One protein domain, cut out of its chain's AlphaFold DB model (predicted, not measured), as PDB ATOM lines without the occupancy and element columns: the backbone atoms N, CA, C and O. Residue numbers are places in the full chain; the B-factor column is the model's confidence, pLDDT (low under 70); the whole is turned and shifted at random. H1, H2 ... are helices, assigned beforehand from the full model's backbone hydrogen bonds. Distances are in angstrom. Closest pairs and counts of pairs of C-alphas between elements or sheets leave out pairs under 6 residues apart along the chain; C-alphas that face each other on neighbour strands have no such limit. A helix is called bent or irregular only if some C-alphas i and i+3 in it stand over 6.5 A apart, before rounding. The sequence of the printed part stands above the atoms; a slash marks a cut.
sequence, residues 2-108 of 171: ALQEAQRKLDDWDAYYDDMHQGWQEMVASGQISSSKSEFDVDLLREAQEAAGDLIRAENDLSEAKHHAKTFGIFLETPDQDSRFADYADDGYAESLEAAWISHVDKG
ATOM      1  N   ALA A   2     175.026 159.352 137.300       78.12
ATOM      2  CA  ALA A   2     174.950 159.754 135.885       78.12
ATOM      3  C   ALA A   2     175.116 158.596 134.875       78.12
ATOM      4  O   ALA A   2     174.340 158.508 133.932       78.12
ATOM      5  N   LEU A   3     176.060 157.670 135.105       83.56
ATOM      6  CA  LEU A   3     176.293 156.540 134.194       83.56
ATOM      7  C   LEU A   3     175.074 155.611 134.067       83.56
ATOM      8  O   LEU A   3     174.629 155.324 132.965       83.56
ATOM      9  N   GLN A   4     174.496 155.191 135.197       84.38
ATOM     10  CA  GLN A   4     173.321 154.308 135.215       84.38
ATOM     11  C   GLN A   4     172.098 154.949 134.552       84.38
ATOM     12  O   GLN A   4     171.312 154.268 133.902       84.38
ATOM     13  N   GLU A   5     171.926 156.261 134.717       85.44
ATOM     14  CA  GLU A   5     170.832 156.991 134.083       85.44
ATOM     15  C   GLU A   5     171.013 157.078 132.562       85.44
ATOM     16  O   GLU A   5     170.060 156.816 131.825       85.44
ATOM     17  N   ALA A   6     172.229 157.380 132.097       86.75
ATOM     18  CA  ALA A   6     172.563 157.406 130.674       86.75
ATOM     19  C   ALA A   6     172.427 156.019 130.028       86.75
ATOM     20  O   ALA A   6     171.901 155.904 128.923       86.75
ATOM     21  N   GLN A   7     172.834 154.966 130.739       86.44
ATOM     22  CA  GLN A   7     172.714 153.589 130.274       86.44
ATOM     23  C   GLN A   7     171.250 153.165 130.145       86.44
ATOM     24  O   GLN A   7     170.832 152.732 129.076       86.44
ATOM     25  N   ARG A   8     170.433 153.420 131.175       87.44
ATOM     26  CA  ARG A   8     168.995 153.123 131.135       87.44
ATOM     27  C   ARG A   8     168.288 153.808 129.961       87.44
ATOM     28  O   ARG A   8     167.408 153.219 129.352       87.44
ATOM     29  N   LYS A   9     168.678 155.042 129.624       87.62
ATOM     30  CA  LYS A   9     168.103 155.776 128.483       87.62
ATOM     31  C   LYS A   9     168.308 155.043 127.151       87.62
ATOM     32  O   LYS A   9     167.463 155.161 126.270       87.62
ATOM     33  N   LEU A  10     169.413 154.314 127.002       89.25
ATOM     34  CA  LEU A  10     169.690 153.499 125.819       89.25
ATOM     35  C   LEU A  10     169.056 152.109 125.913       89.25
ATOM     36  O   LEU A  10     168.547 151.623 124.909       89.25
ATOM     37  N   ASP A  11     169.039 151.500 127.097       89.12
ATOM     38  CA  ASP A  11     168.390 150.199 127.309       89.12
ATOM     39  C   ASP A  11     166.879 150.266 127.015       89.12
ATOM     40  O   ASP A  11     166.316 149.353 126.412       89.12
ATOM     41  N   ASP A  12     166.232 151.378 127.380       92.19
ATOM     42  CA  ASP A  12     164.802 151.623 127.157       92.19
ATOM     43  C   ASP A  12     164.503 152.262 125.780       92.19
ATOM     44  O   ASP A  12     163.366 152.665 125.511       92.19
ATOM     45  N   TRP A  13     165.502 152.382 124.891       91.88
ATOM     46  CA  TRP A  13     165.385 153.147 123.644       91.88
ATOM     47  C   TRP A  13     164.305 152.613 122.700       91.88
ATOM     48  O   TRP A  13     163.551 153.396 122.124       91.88
ATOM     49  N   ASP A  14     164.194 151.291 122.565       91.62
ATOM     50  CA  ASP A  14     163.193 150.667 121.692       91.62
ATOM     51  C   ASP A  14     161.769 150.996 122.160       91.62
ATOM     52  O   ASP A  14     160.916 151.385 121.362       91.62
ATOM     53  N   ALA A  15     161.526 150.929 123.473       93.19
ATOM     54  CA  ALA A  15     160.235 151.284 124.054       93.19
ATOM     55  C   ALA A  15     159.926 152.781 123.884       93.19
ATOM     56  O   ALA A  15     158.787 153.147 123.593       93.19
ATOM     57  N   TYR A  16     160.937 153.644 124.034       93.56
ATOM     58  CA  TYR A  16     160.805 155.078 123.776       93.56
ATOM     59  C   TYR A  16     160.476 155.369 122.305       93.56
ATOM     60  O   TYR A  16     159.579 156.163 122.020       93.56
ATOM     61  N   TYR A  17     161.155 154.704 121.367       93.38
ATOM     62  CA  TYR A  17     160.881 154.848 119.939       93.38
ATOM     63  C   TYR A  17     159.448 154.430 119.599       93.38
ATOM     64  O   TYR A  17     158.753 155.159 118.889       93.38
ATOM     65  N   ASP A  18     158.991 153.291 120.122       94.25
ATOM     66  CA  ASP A  18     157.643 152.778 119.874       94.25
ATOM     67  C   ASP A  18     156.555 153.733 120.393       94.25
ATOM     68  O   ASP A  18     155.598 154.021 119.665       94.25
ATOM     69  N   ASP A  19     156.724 154.279 121.603       95.31
ATOM     70  CA  ASP A  19     155.810 155.269 122.193       95.31
ATOM     71  C   ASP A  19     155.749 156.554 121.348       95.31
ATOM     72  O   ASP A  19     154.673 157.012 120.945       95.31
ATOM     73  N   MET A  20     156.915 157.085 120.972       93.56
ATOM     74  CA  MET A  20     157.017 158.280 120.132       93.56
ATOM     75  C   MET A  20     156.420 158.059 118.739       93.56
ATOM     76  O   MET A  20     155.756 158.944 118.192       93.56
ATOM     77  N   HIS A  21     156.618 156.874 118.162       93.75
ATOM     78  CA  HIS A  21     156.074 156.519 116.858       93.75
ATOM     79  C   HIS A  21     154.549 156.381 116.911       93.75
ATOM     80  O   HIS A  21     153.869 156.856 115.997       93.75
ATOM     81  N   GLN A  22     153.992 155.810 117.985       94.25
ATOM     82  CA  GLN A  22     152.544 155.773 118.191       94.25
ATOM     83  C   GLN A  22     151.963 157.192 118.295       94.25
ATOM     84  O   GLN A  22     151.018 157.523 117.573       94.25
ATOM     85  N   GLY A  23     152.561 158.059 119.118       93.31
ATOM     86  CA  GLY A  23     152.125 159.452 119.252       93.31
ATOM     87  C   GLY A  23     152.204 160.228 117.933       93.31
ATOM     88  O   GLY A  23     151.284 160.971 117.579       93.31
ATOM     89  N   TRP A  24     153.265 160.016 117.149       93.69
ATOM     90  CA  TRP A  24     153.399 160.599 115.814       93.69
ATOM     91  C   TRP A  24     152.282 160.135 114.868       93.69
ATOM     92  O   TRP A  24     151.666 160.969 114.200       93.69
ATOM     93  N   GLN A  25     151.957 158.837 114.847       93.50
ATOM     94  CA  GLN A  25     150.864 158.311 114.023       93.50
ATOM     95  C   GLN A  25     149.513 158.940 114.373       93.50
ATOM     96  O   GLN A  25     148.748 159.288 113.471       93.50
ATOM     97  N   GLU A  26     149.225 159.122 115.662       94.25
ATOM     98  CA  GLU A  26     147.986 159.749 116.129       94.25
ATOM     99  C   GLU A  26     147.890 161.220 115.689       94.25
ATOM    100  O   GLU A  26     146.844 161.651 115.196       94.25
ATOM    101  N   MET A  27     148.989 161.979 115.776       92.00
ATOM    102  CA  MET A  27     149.041 163.380 115.337       92.00
ATOM    103  C   MET A  27     148.945 163.544 113.813       92.00
ATOM    104  O   MET A  27     148.368 164.522 113.328       92.00
ATOM    105  N   VAL A  28     149.494 162.601 113.041       92.06
ATOM    106  CA  VAL A  28     149.329 162.570 111.578       92.06
ATOM    107  C   VAL A  28     147.880 162.238 111.221       92.06
ATOM    108  O   VAL A  28     147.286 162.903 110.371       92.06
ATOM    109  N   ALA A  29     147.278 161.251 111.891       91.19
ATOM    110  CA  ALA A  29     145.893 160.847 111.656       91.19
ATOM    111  C   ALA A  29     144.882 161.948 112.022       91.19
ATOM    112  O   ALA A  29     143.864 162.096 111.345       91.19
ATOM    113  N   SER A  30     145.167 162.745 113.059       92.75
ATOM    114  CA  SER A  30     144.357 163.908 113.445       92.75
ATOM    115  C   SER A  30     144.576 165.134 112.546       92.75
ATOM    116  O   SER A  30     143.814 166.100 112.630       92.75
ATOM    117  N   GLY A  31     145.594 165.107 111.678       89.88
ATOM    118  CA  GLY A  31     145.973 166.218 110.804       89.88
ATOM    119  C   GLY A  31     146.657 167.382 111.528       89.88
ATOM    120  O   GLY A  31     146.751 168.470 110.961       89.88
ATOM    121  N   GLN A  32     147.125 167.184 112.768       90.38
ATOM    122  CA  GLN A  32     147.874 168.202 113.518       90.38
ATOM    123  C   GLN A  32     149.271 168.443 112.949       90.38
ATOM    124  O   GLN A  32     149.773 169.564 113.028       90.38
ATOM    125  N   ILE A  33     149.891 167.409 112.383       89.06
ATOM    126  CA  ILE A  33     151.216 167.487 111.766       89.06
ATOM    127  C   ILE A  33     151.179 166.881 110.364       89.06
ATOM    128  O   ILE A  33     150.438 165.938 110.095       89.06
ATOM    129  N   SER A  34     151.997 167.427 109.467       86.88
ATOM    130  CA  SER A  34     152.186 166.908 108.107       86.88
ATOM    131  C   SER A  34     153.613 166.415 107.866       86.88
ATOM    132  O   SER A  34     154.033 166.337 106.711       86.88
ATOM    133  N   SER A  35     154.382 166.177 108.934       86.69
ATOM    134  CA  SER A  35     155.759 165.707 108.810       86.69
ATOM    135  C   SER A  35     155.789 164.309 108.205       86.69
ATOM    136  O   SER A  35     154.910 163.473 108.437       86.69
ATOM    137  N   SER A  36     156.803 164.062 107.384       91.19
ATOM    138  CA  SER A  36     157.028 162.740 106.812       91.19
ATOM    139  C   SER A  36     157.605 161.789 107.860       91.19
ATOM    140  O   SER A  36     158.281 162.215 108.796       91.19
ATOM    141  N   LYS A  37     157.402 160.479 107.670       91.25
ATOM    142  CA  LYS A  37     158.028 159.464 108.530       91.25
ATOM    143  C   LYS A  37     159.553 159.622 108.582       91.25
ATOM    144  O   LYS A  37     160.147 159.484 109.639       91.25
ATOM    145  N   SER A  38     160.175 159.962 107.454       93.69
ATOM    146  CA  SER A  38     161.623 160.152 107.380       93.69
ATOM    147  C   SER A  38     162.118 161.308 108.250       93.69
ATOM    148  O   SER A  38     163.198 161.207 108.815       93.69
ATOM    149  N   GLU A  39     161.357 162.400 108.359       92.44
ATOM    150  CA  GLU A  39     161.711 163.521 109.243       92.44
ATOM    151  C   GLU A  39     161.621 163.101 110.713       92.44
ATOM    152  O   GLU A  39     162.555 163.351 111.468       92.44
ATOM    153  N   PHE A  40     160.557 162.378 111.081       93.19
ATOM    154  CA  PHE A  40     160.412 161.785 112.413       93.19
ATOM    155  C   PHE A  40     161.580 160.843 112.754       93.19
ATOM    156  O   PHE A  40     162.215 160.997 113.795       93.19
ATOM    157  N   ASP A  41     161.915 159.913 111.853       93.94
ATOM    158  CA  ASP A  41     162.999 158.947 112.071       93.94
ATOM    159  C   ASP A  41     164.369 159.642 112.207       93.94
ATOM    160  O   ASP A  41     165.198 159.219 113.010       93.94
ATOM    161  N   VAL A  42     164.620 160.720 111.451       95.38
ATOM    162  CA  VAL A  42     165.866 161.502 111.550       95.38
ATOM    163  C   VAL A  42     165.979 162.214 112.897       95.38
ATOM    164  O   VAL A  42     167.067 162.231 113.476       95.38
ATOM    165  N   ASP A  43     164.884 162.786 113.397       93.31
ATOM    166  CA  ASP A  43     164.884 163.455 114.698       93.31
ATOM    167  C   ASP A  43     165.162 162.460 115.833       93.31
ATOM    168  O   ASP A  43     166.063 162.707 116.639       93.31
ATOM    169  N   LEU A  44     164.502 161.294 115.839       94.06
ATOM    170  CA  LEU A  44     164.780 160.259 116.840       94.06
ATOM    171  C   LEU A  44     166.196 159.696 116.714       94.06
ATOM    172  O   LEU A  44     166.853 159.453 117.723       94.06
ATOM    173  N   LEU A  45     166.714 159.522 115.499       93.94
ATOM    174  CA  LEU A  45     168.090 159.064 115.312       93.94
ATOM    175  C   LEU A  45     169.108 160.067 115.875       93.94
ATOM    176  O   LEU A  45     170.121 159.651 116.439       93.94
ATOM    177  N   ARG A  46     168.845 161.376 115.768       94.62
ATOM    178  CA  ARG A  46     169.681 162.401 116.411       94.62
ATOM    179  C   ARG A  46     169.617 162.283 117.933       94.62
ATOM    180  O   ARG A  46     170.664 162.292 118.573       94.62
ATOM    181  N   GLU A  47     168.428 162.117 118.505       94.12
ATOM    182  CA  GLU A  47     168.278 161.920 119.952       94.12
ATOM    183  C   GLU A  47     168.992 160.645 120.442       94.12
ATOM    184  O   GLU A  47     169.617 160.662 121.504       94.12
ATOM    185  N   ALA A  48     168.978 159.566 119.648       92.62
ATOM    186  CA  ALA A  48     169.696 158.326 119.954       92.62
ATOM    187  C   ALA A  48     171.210 158.564 120.020       92.62
ATOM    188  O   ALA A  48     171.893 158.104 120.934       92.62
ATOM    189  N   GLN A  49     171.741 159.316 119.051       93.88
ATOM    190  CA  GLN A  49     173.155 159.689 119.017       93.88
ATOM    191  C   GLN A  49     173.541 160.571 120.203       93.88
ATOM    192  O   GLN A  49     174.624 160.403 120.763       93.88
ATOM    193  N   GLU A  50     172.667 161.493 120.606       94.25
ATOM    194  CA  GLU A  50     172.879 162.321 121.792       94.25
ATOM    195  C   GLU A  50     172.907 161.468 123.066       94.25
ATOM    196  O   GLU A  50     173.835 161.614 123.860       94.25
ATOM    197  N   ALA A  51     171.974 160.523 123.218       91.81
ATOM    198  CA  ALA A  51     171.954 159.584 124.341       91.81
ATOM    199  C   ALA A  51     173.213 158.696 124.388       91.81
ATOM    200  O   ALA A  51     173.803 158.514 125.453       91.81
ATOM    201  N   ALA A  52     173.682 158.207 123.237       91.25
ATOM    202  CA  ALA A  52     174.949 157.479 123.141       91.25
ATOM    203  C   ALA A  52     176.148 158.361 123.529       91.25
ATOM    204  O   ALA A  52     177.043 157.924 124.252       91.25
ATOM    205  N   GLY A  53     176.150 159.624 123.097       92.38
ATOM    206  CA  GLY A  53     177.161 160.604 123.488       92.38
ATOM    207  C   GLY A  53     177.155 160.909 124.989       92.38
ATOM    208  O   GLY A  53     178.224 161.073 125.578       92.38
ATOM    209  N   ASP A  54     175.978 160.962 125.616       91.12
ATOM    210  CA  ASP A  54     175.831 161.113 127.067       91.12
ATOM    211  C   ASP A  54     176.436 159.924 127.821       91.12
ATOM    212  O   ASP A  54     177.173 160.142 128.784       91.12
ATOM    213  N   LEU A  55     176.194 158.689 127.359       89.81
ATOM    214  CA  LEU A  55     176.783 157.490 127.960       89.81
ATOM    215  C   LEU A  55     178.315 157.530 127.887       89.81
ATOM    216  O   LEU A  55     178.974 157.393 128.913       89.81
ATOM    217  N   ILE A  56     178.876 157.814 126.706       88.88
ATOM    218  CA  ILE A  56     180.332 157.914 126.508       88.88
ATOM    219  C   ILE A  56     180.946 158.978 127.428       88.88
ATOM    220  O   ILE A  56     182.016 158.776 128.001       88.88
ATOM    221  N   ARG A  57     180.296 160.139 127.579       91.62
ATOM    222  CA  ARG A  57     180.764 161.178 128.508       91.62
ATOM    223  C   ARG A  57     180.745 160.686 129.951       91.62
ATOM    224  O   ARG A  57     181.744 160.838 130.641       91.62
ATOM    225  N   ALA A  58     179.653 160.056 130.377       89.56
ATOM    226  CA  ALA A  58     179.527 159.541 131.734       89.56
ATOM    227  C   ALA A  58     180.561 158.441 132.052       89.56
ATOM    228  O   ALA A  58     181.054 158.385 133.178       89.56
ATOM    229  N   GLU A  59     180.915 157.600 131.077       87.81
ATOM    230  CA  GLU A  59     181.993 156.609 131.210       87.81
ATOM    231  C   GLU A  59     183.363 157.268 131.362       87.81
ATOM    232  O   GLU A  59     184.123 156.917 132.265       87.81
ATOM    233  N   ASN A  60     183.667 158.260 130.520       88.00
ATOM    234  CA  ASN A  60     184.924 159.001 130.608       88.00
ATOM    235  C   ASN A  60     185.055 159.732 131.950       88.00
ATOM    236  O   ASN A  60     186.103 159.646 132.587       88.00
ATOM    237  N   ASP A  61     183.987 160.388 132.412       89.38
ATOM    238  CA  ASP A  61     183.963 161.083 133.701       89.38
ATOM    239  C   ASP A  61     184.188 160.106 134.869       89.38
ATOM    240  O   ASP A  61     184.900 160.422 135.827       89.38
ATOM    241  N   LEU A  62     183.608 158.900 134.799       85.50
ATOM    242  CA  LEU A  62     183.818 157.857 135.804       85.50
ATOM    243  C   LEU A  62     185.260 157.341 135.790       85.50
ATOM    244  O   LEU A  62     185.873 157.215 136.853       85.50
ATOM    245  N   SER A  63     185.811 157.088 134.603       83.88
ATOM    246  CA  SER A  63     187.204 156.676 134.424       83.88
ATOM    247  C   SER A  63     188.172 157.727 134.978       83.88
ATOM    248  O   SER A  63     189.074 157.404 135.761       83.88
ATOM    249  N   GLU A  64     187.932 159.009 134.686       86.62
ATOM    250  CA  GLU A  64     188.730 160.114 135.213       86.62
ATOM    251  C   GLU A  64     188.615 160.205 136.744       86.62
ATOM    252  O   GLU A  64     189.626 160.302 137.445       86.62
ATOM    253  N   ALA A  65     187.403 160.101 137.297       86.56
ATOM    254  CA  ALA A  65     187.187 160.111 138.743       86.56
ATOM    255  C   ALA A  65     187.909 158.949 139.449       86.56
ATOM    256  O   ALA A  65     188.542 159.158 140.491       86.56
ATOM    257  N   LYS A  66     187.875 157.739 138.872       81.81
ATOM    258  CA  LYS A  66     188.627 156.573 139.365       81.81
ATOM    259  C   LYS A  66     190.136 156.816 139.308       81.81
ATOM    260  O   LYS A  66     190.846 156.515 140.272       81.81
ATOM    261  N   HIS A  67     190.631 157.409 138.223       82.19
ATOM    262  CA  HIS A  67     192.041 157.757 138.074       82.19
ATOM    263  C   HIS A  67     192.509 158.778 139.128       82.19
ATOM    264  O   HIS A  67     193.551 158.589 139.770       82.19
ATOM    265  N   HIS A  68     191.721 159.831 139.369       84.81
ATOM    266  CA  HIS A  68     192.008 160.822 140.413       84.81
ATOM    267  C   HIS A  68     192.015 160.184 141.804       84.81
ATOM    268  O   HIS A  68     192.973 160.377 142.551       84.81
ATOM    269  N   ALA A  69     191.008 159.369 142.140       83.06
ATOM    270  CA  ALA A  69     190.952 158.657 143.420       83.06
ATOM    271  C   ALA A  69     192.211 157.802 143.653       83.06
ATOM    272  O   ALA A  69     192.849 157.903 144.706       83.06
ATOM    273  N   LYS A  70     192.641 157.058 142.625       78.06
ATOM    274  CA  LYS A  70     193.864 156.243 142.660       78.06
ATOM    275  C   LYS A  70     195.121 157.080 142.890       78.06
ATOM    276  O   LYS A  70     195.999 156.664 143.644       78.06
ATOM    277  N   THR A  71     195.202 158.273 142.301       82.75
ATOM    278  CA  THR A  71     196.332 159.201 142.497       82.75
ATOM    279  C   THR A  71     196.452 159.658 143.955       82.75
ATOM    280  O   THR A  71     197.561 159.845 144.455       82.75
ATOM    281  N   PHE A  72     195.332 159.763 144.674       83.81
ATOM    282  CA  PHE A  72     195.307 160.047 146.113       83.81
ATOM    283  C   PHE A  72     195.458 158.796 146.998       83.81
ATOM    284  O   PHE A  72     195.360 158.899 148.221       83.81
ATOM    285  N   GLY A  73     195.708 157.622 146.411       78.25
ATOM    286  CA  GLY A  73     195.815 156.352 147.134       78.25
ATOM    287  C   GLY A  73     194.477 155.824 147.658       78.25
ATOM    288  O   GLY A  73     194.466 154.959 148.533       78.25
ATOM    289  N   ILE A  74     193.356 156.348 147.153       78.44
ATOM    290  CA  ILE A  74     192.010 155.886 147.486       78.44
ATOM    291  C   ILE A  74     191.633 154.796 146.486       78.44
ATOM    292  O   ILE A  74     191.548 155.043 145.284       78.44
ATOM    293  N   PHE A  75     191.386 153.594 146.996       70.75
ATOM    294  CA  PHE A  75     190.860 152.482 146.213       70.75
ATOM    295  C   PHE A  75     189.344 152.451 146.387       70.75
ATOM    296  O   PHE A  75     188.841 152.267 147.494       70.75
ATOM    297  N   LEU A  76     188.621 152.704 145.298       69.81
ATOM    298  CA  LEU A  76     187.172 152.561 145.258       69.81
ATOM    299  C   LEU A  76     186.873 151.070 145.070       69.81
ATOM    300  O   LEU A  76     186.800 150.599 143.942       69.81
ATOM    301  N   GLU A  77     186.795 150.326 146.174       63.75
ATOM    302  CA  GLU A  77     186.401 148.914 146.153       63.75
ATOM    303  C   GLU A  77     184.950 148.810 145.663       63.75
ATOM    304  O   GLU A  77     184.029 149.369 146.271       63.75
ATOM    305  N   THR A  78     184.736 148.120 144.544       62.22
ATOM    306  CA  THR A  78     183.411 147.606 144.203       62.22
ATOM    307  C   THR A  78     183.116 146.412 145.115       62.22
ATOM    308  O   THR A  78     184.032 145.662 145.449       62.22
ATOM    309  N   PRO A  79     181.859 146.220 145.550       55.00
ATOM    310  CA  PRO A  79     181.499 145.158 146.496       55.00
ATOM    311  C   PRO A  79     181.848 143.739 146.015       55.00
ATOM    312  O   PRO A  79     181.899 142.832 146.839       55.00
ATOM    313  N   ASP A  80     182.122 143.563 144.719       55.38
ATOM    314  CA  ASP A  80     182.479 142.284 144.103       55.38
ATOM    315  C   ASP A  80     184.004 142.088 143.908       55.38
ATOM    316  O   ASP A  80     184.445 141.006 143.514       55.38
ATOM    317  N   GLN A  81     184.843 143.092 144.213       58.97
ATOM    318  CA  GLN A  81     186.307 142.971 144.172       58.97
ATOM    319  C   GLN A  81     186.892 142.596 145.547       58.97
ATOM    320  O   GLN A  81     187.516 143.404 146.229       58.97
ATOM    321  N   ASP A  82     186.796 141.315 145.919       55.38
ATOM    322  CA  ASP A  82     187.586 140.747 147.036       55.38
ATOM    323  C   ASP A  82     189.092 140.670 146.713       55.38
ATOM    324  O   ASP A  82     189.960 140.493 147.576       55.38
ATOM    325  N   SER A  83     189.415 140.785 145.428       58.94
ATOM    326  CA  SER A  83     190.768 140.739 144.919       58.94
ATOM    327  C   SER A  83     191.383 142.131 144.970       58.94
ATOM    328  O   SER A  83     190.908 143.048 144.313       58.94
ATOM    329  N   ARG A  84     192.501 142.302 145.685       56.12
ATOM    330  CA  ARG A  84     193.248 143.579 145.748       56.12
ATOM    331  C   ARG A  84     193.869 144.015 144.405       56.12
ATOM    332  O   ARG A  84     194.715 144.911 144.381       56.12
ATOM    333  N   PHE A  85     193.509 143.365 143.302       60.44
ATOM    334  CA  PHE A  85     193.840 143.804 141.954       60.44
ATOM    335  C   PHE A  85     192.806 144.839 141.525       60.44
ATOM    336  O   PHE A  85     191.737 144.492 141.050       60.44
ATOM    337  N   ALA A  86     193.139 146.113 141.713       59.03
ATOM    338  CA  ALA A  86     192.298 147.202 141.242       59.03
ATOM    339  C   ALA A  86     192.128 147.133 139.716       59.03
ATOM    340  O   ALA A  86     193.130 146.967 139.012       59.03
ATOM    341  N   ASP A  87     190.901 147.338 139.228       61.97
ATOM    342  CA  ASP A  87     190.652 147.574 137.803       61.97
ATOM    343  C   ASP A  87     191.540 148.716 137.295       61.97
ATOM    344  O   ASP A  87     191.750 149.748 137.959       61.97
ATOM    345  N   TYR A  88     192.122 148.513 136.118       61.56
ATOM    346  CA  TYR A  88     192.966 149.513 135.490       61.56
ATOM    347  C   TYR A  88     192.110 150.298 134.511       61.56
ATOM    348  O   TYR A  88     191.634 149.749 133.540       61.56
ATOM    349  N   ALA A  89     192.008 151.613 134.693       59.84
ATOM    350  CA  ALA A  89     191.251 152.491 133.792       59.84
ATOM    351  C   ALA A  89     191.664 152.436 132.295       59.84
ATOM    352  O   ALA A  89     191.004 153.049 131.466       59.84
ATOM    353  N   ASP A  90     192.757 151.742 131.955       62.22
ATOM    354  CA  ASP A  90     193.322 151.600 130.604       62.22
ATOM    355  C   ASP A  90     193.374 150.129 130.132       62.22
ATOM    356  O   ASP A  90     194.103 149.780 129.208       62.22
ATOM    357  N   ASP A  91     192.641 149.220 130.779       68.25
ATOM    358  CA  ASP A  91     192.530 147.825 130.323       68.25
ATOM    359  C   ASP A  91     191.517 147.641 129.175       68.25
ATOM    360  O   ASP A  91     191.394 146.550 128.615       68.25
ATOM    361  N   GLY A  92     190.833 148.722 128.783       66.88
ATOM    362  CA  GLY A  92     189.807 148.718 127.744       66.88
ATOM    363  C   GLY A  92     188.462 148.152 128.208       66.88
ATOM    364  O   GLY A  92     187.596 147.904 127.367       66.88
ATOM    365  N   TYR A  93     188.274 147.942 129.513       69.75
ATOM    366  CA  TYR A  93     187.024 147.480 130.097       69.75
ATOM    367  C   TYR A  93     186.037 148.642 130.267       69.75
ATOM    368  O   TYR A  93     186.284 149.590 131.012       69.75
ATOM    369  N   ALA A  94     184.897 148.573 129.577       69.75
ATOM    370  CA  ALA A  94     183.811 149.534 129.744       69.75
ATOM    371  C   ALA A  94     182.800 149.015 130.774       69.75
ATOM    372  O   ALA A  94     182.180 147.972 130.568       69.75
ATOM    373  N   GLU A  95     182.593 149.768 131.856       72.44
ATOM    374  CA  GLU A  95     181.677 149.390 132.945       72.44
ATOM    375  C   GLU A  95     180.223 149.223 132.482       72.44
ATOM    376  O   GLU A  95     179.490 148.412 133.041       72.44
ATOM    377  N   SER A  96     179.793 149.926 131.428       70.19
ATOM    378  CA  SER A  96     178.445 149.733 130.878       70.19
ATOM    379  C   SER A  96     178.241 148.337 130.275       70.19
ATOM    380  O   SER A  96     177.127 147.808 130.298       70.19
ATOM    381  N   LEU A  97     179.307 147.703 129.776       74.56
ATOM    382  CA  LEU A  97     179.243 146.375 129.164       74.56
ATOM    383  C   LEU A  97     179.233 145.249 130.197       74.56
ATOM    384  O   LEU A  97     178.802 144.143 129.872       74.56
ATOM    385  N   GLU A  98     179.644 145.521 131.436       76.06
ATOM    386  CA  GLU A  98     179.722 144.529 132.508       76.06
ATOM    387  C   GLU A  98     178.377 143.830 132.731       76.06
ATOM    388  O   GLU A  98     178.280 142.603 132.660       76.06
ATOM    389  N   ALA A  99     177.303 144.603 132.907       72.62
ATOM    390  CA  ALA A  99     175.961 144.063 133.118       72.62
ATOM    391  C   ALA A  99     175.476 143.213 131.926       72.62
ATOM    392  O   ALA A  99     174.850 142.157 132.102       72.62
ATOM    393  N   ALA A 100     175.799 143.635 130.699       75.00
ATOM    394  CA  ALA A 100     175.473 142.882 129.495       75.00
ATOM    395  C   ALA A 100     176.261 141.565 129.437       75.00
ATOM    396  O   ALA A 100     175.684 140.514 129.161       75.00
ATOM    397  N   TRP A 101     177.552 141.575 129.762       77.50
ATOM    398  CA  TRP A 101     178.374 140.367 129.785       77.50
ATOM    399  C   TRP A 101     177.921 139.392 130.870       77.50
ATOM    400  O   TRP A 101     177.726 138.214 130.578       77.50
ATOM    401  N   ILE A 102     177.639 139.878 132.081       77.69
ATOM    402  CA  ILE A 102     177.126 139.061 133.191       77.69
ATOM    403  C   ILE A 102     175.803 138.378 132.818       77.69
ATOM    404  O   ILE A 102     175.583 137.217 133.173       77.69
ATOM    405  N   SER A 103     174.908 139.073 132.111       76.56
ATOM    406  CA  SER A 103     173.610 138.503 131.726       76.56
ATOM    407  C   SER A 103     173.715 137.415 130.650       76.56
ATOM    408  O   SER A 103     172.895 136.497 130.652       76.56
ATOM    409  N   HIS A 104     174.735 137.469 129.787       80.06
ATOM    410  CA  HIS A 104     174.941 136.514 128.688       80.06
ATOM    411  C   HIS A 104     175.839 135.322 129.046       80.06
ATOM    412  O   HIS A 104     176.007 134.409 128.236       80.06
ATOM    413  N   VAL A 105     176.420 135.304 130.244       82.69
ATOM    414  CA  VAL A 105     177.227 134.180 130.720       82.69
ATOM    415  C   VAL A 105     176.363 132.926 130.904       82.69
ATOM    416  O   VAL A 105     175.321 132.956 131.564       82.69
ATOM    417  N   ASP A 106     176.834 131.790 130.376       85.50
ATOM    418  CA  ASP A 106     176.243 130.476 130.642       85.50
ATOM    419  C   ASP A 106     176.535 130.051 132.087       85.50
ATOM    420  O   ASP A 106     177.548 129.425 132.413       85.50
ATOM    421  N   LYS A 107     175.607 130.407 132.974       86.69
ATOM    422  CA  LYS A 107     175.683 130.075 134.400       86.69
ATOM    423  C   LYS A 107     175.696 128.565 134.641       86.69
ATOM    424  O   LYS A 107     176.298 128.130 135.620       86.69
ATOM    425  N   GLY A 108     175.061 127.775 133.772       85.88
ATOM    426  CA  GLY A 108     175.012 126.319 133.895       85.88
ATOM    427  C   GLY A 108     176.369 125.686 133.612       85.88
ATOM    428  O   GLY A 108     176.814 124.821 134.364       85.88
TER     429      GLY A 108
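AT A GLANCE: This is residues 2 to 108 of the 171 residues of an uncharacterized protein of Hyaloscypha bicolor E (UniProt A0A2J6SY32). One long helix, H3, makes the long axis, with H1 and H2 following each other along its side; residues 72 to 94 fold back as a loop, and residues 98 to 108, of which 98 to 104 belong to H4, stick out crosswise. The printed part has 107 residues with four named helices, H1 to H4, and no named strand: all helix. It is only just extended, close to loose, with a radius of gyration of the C-alphas of 19.9 A, and flat, spanning 63 by 38 by 19 A.

IN THESE COORDINATES: H1, residues 2 to 11, begins at C-alpha 2 (174.950, 159.754, 135.885). H2, residues 13 to 29, is 24.1 A long; H3, residues 37 to 71, is 51.2 A. H4, residues 95 to 104, ends at C-alpha 104 (174.941, 136.514, 128.688) and is only just irregular: C-alphas 96 and 99 are 6.6 A apart.

HOW THE PARTS SIT: H1 touches H3 at residues 48 to 62 alone, closest at the C-alphas of Ala 6 and Leu 55, 5.0 A. H2 and H3, a helical hairpin, only just touch, with 3 pairs of C-alphas within 8 A, the closest Tyr 17 and Leu 44, 7.4 A. H4 is close but not clearly touching H3, the closest C-alphas being Glu 59 and Glu 95, 7.4 A. In H2 and H3 every O i to N i+4 pair is within hydrogen-bond range; H1 has 5 of 6, H4 4 of 6.

THE WHOLE: The printed part has no cut. The H3 to H4 link is long. Residues 76 to 94 have pLDDT under 70.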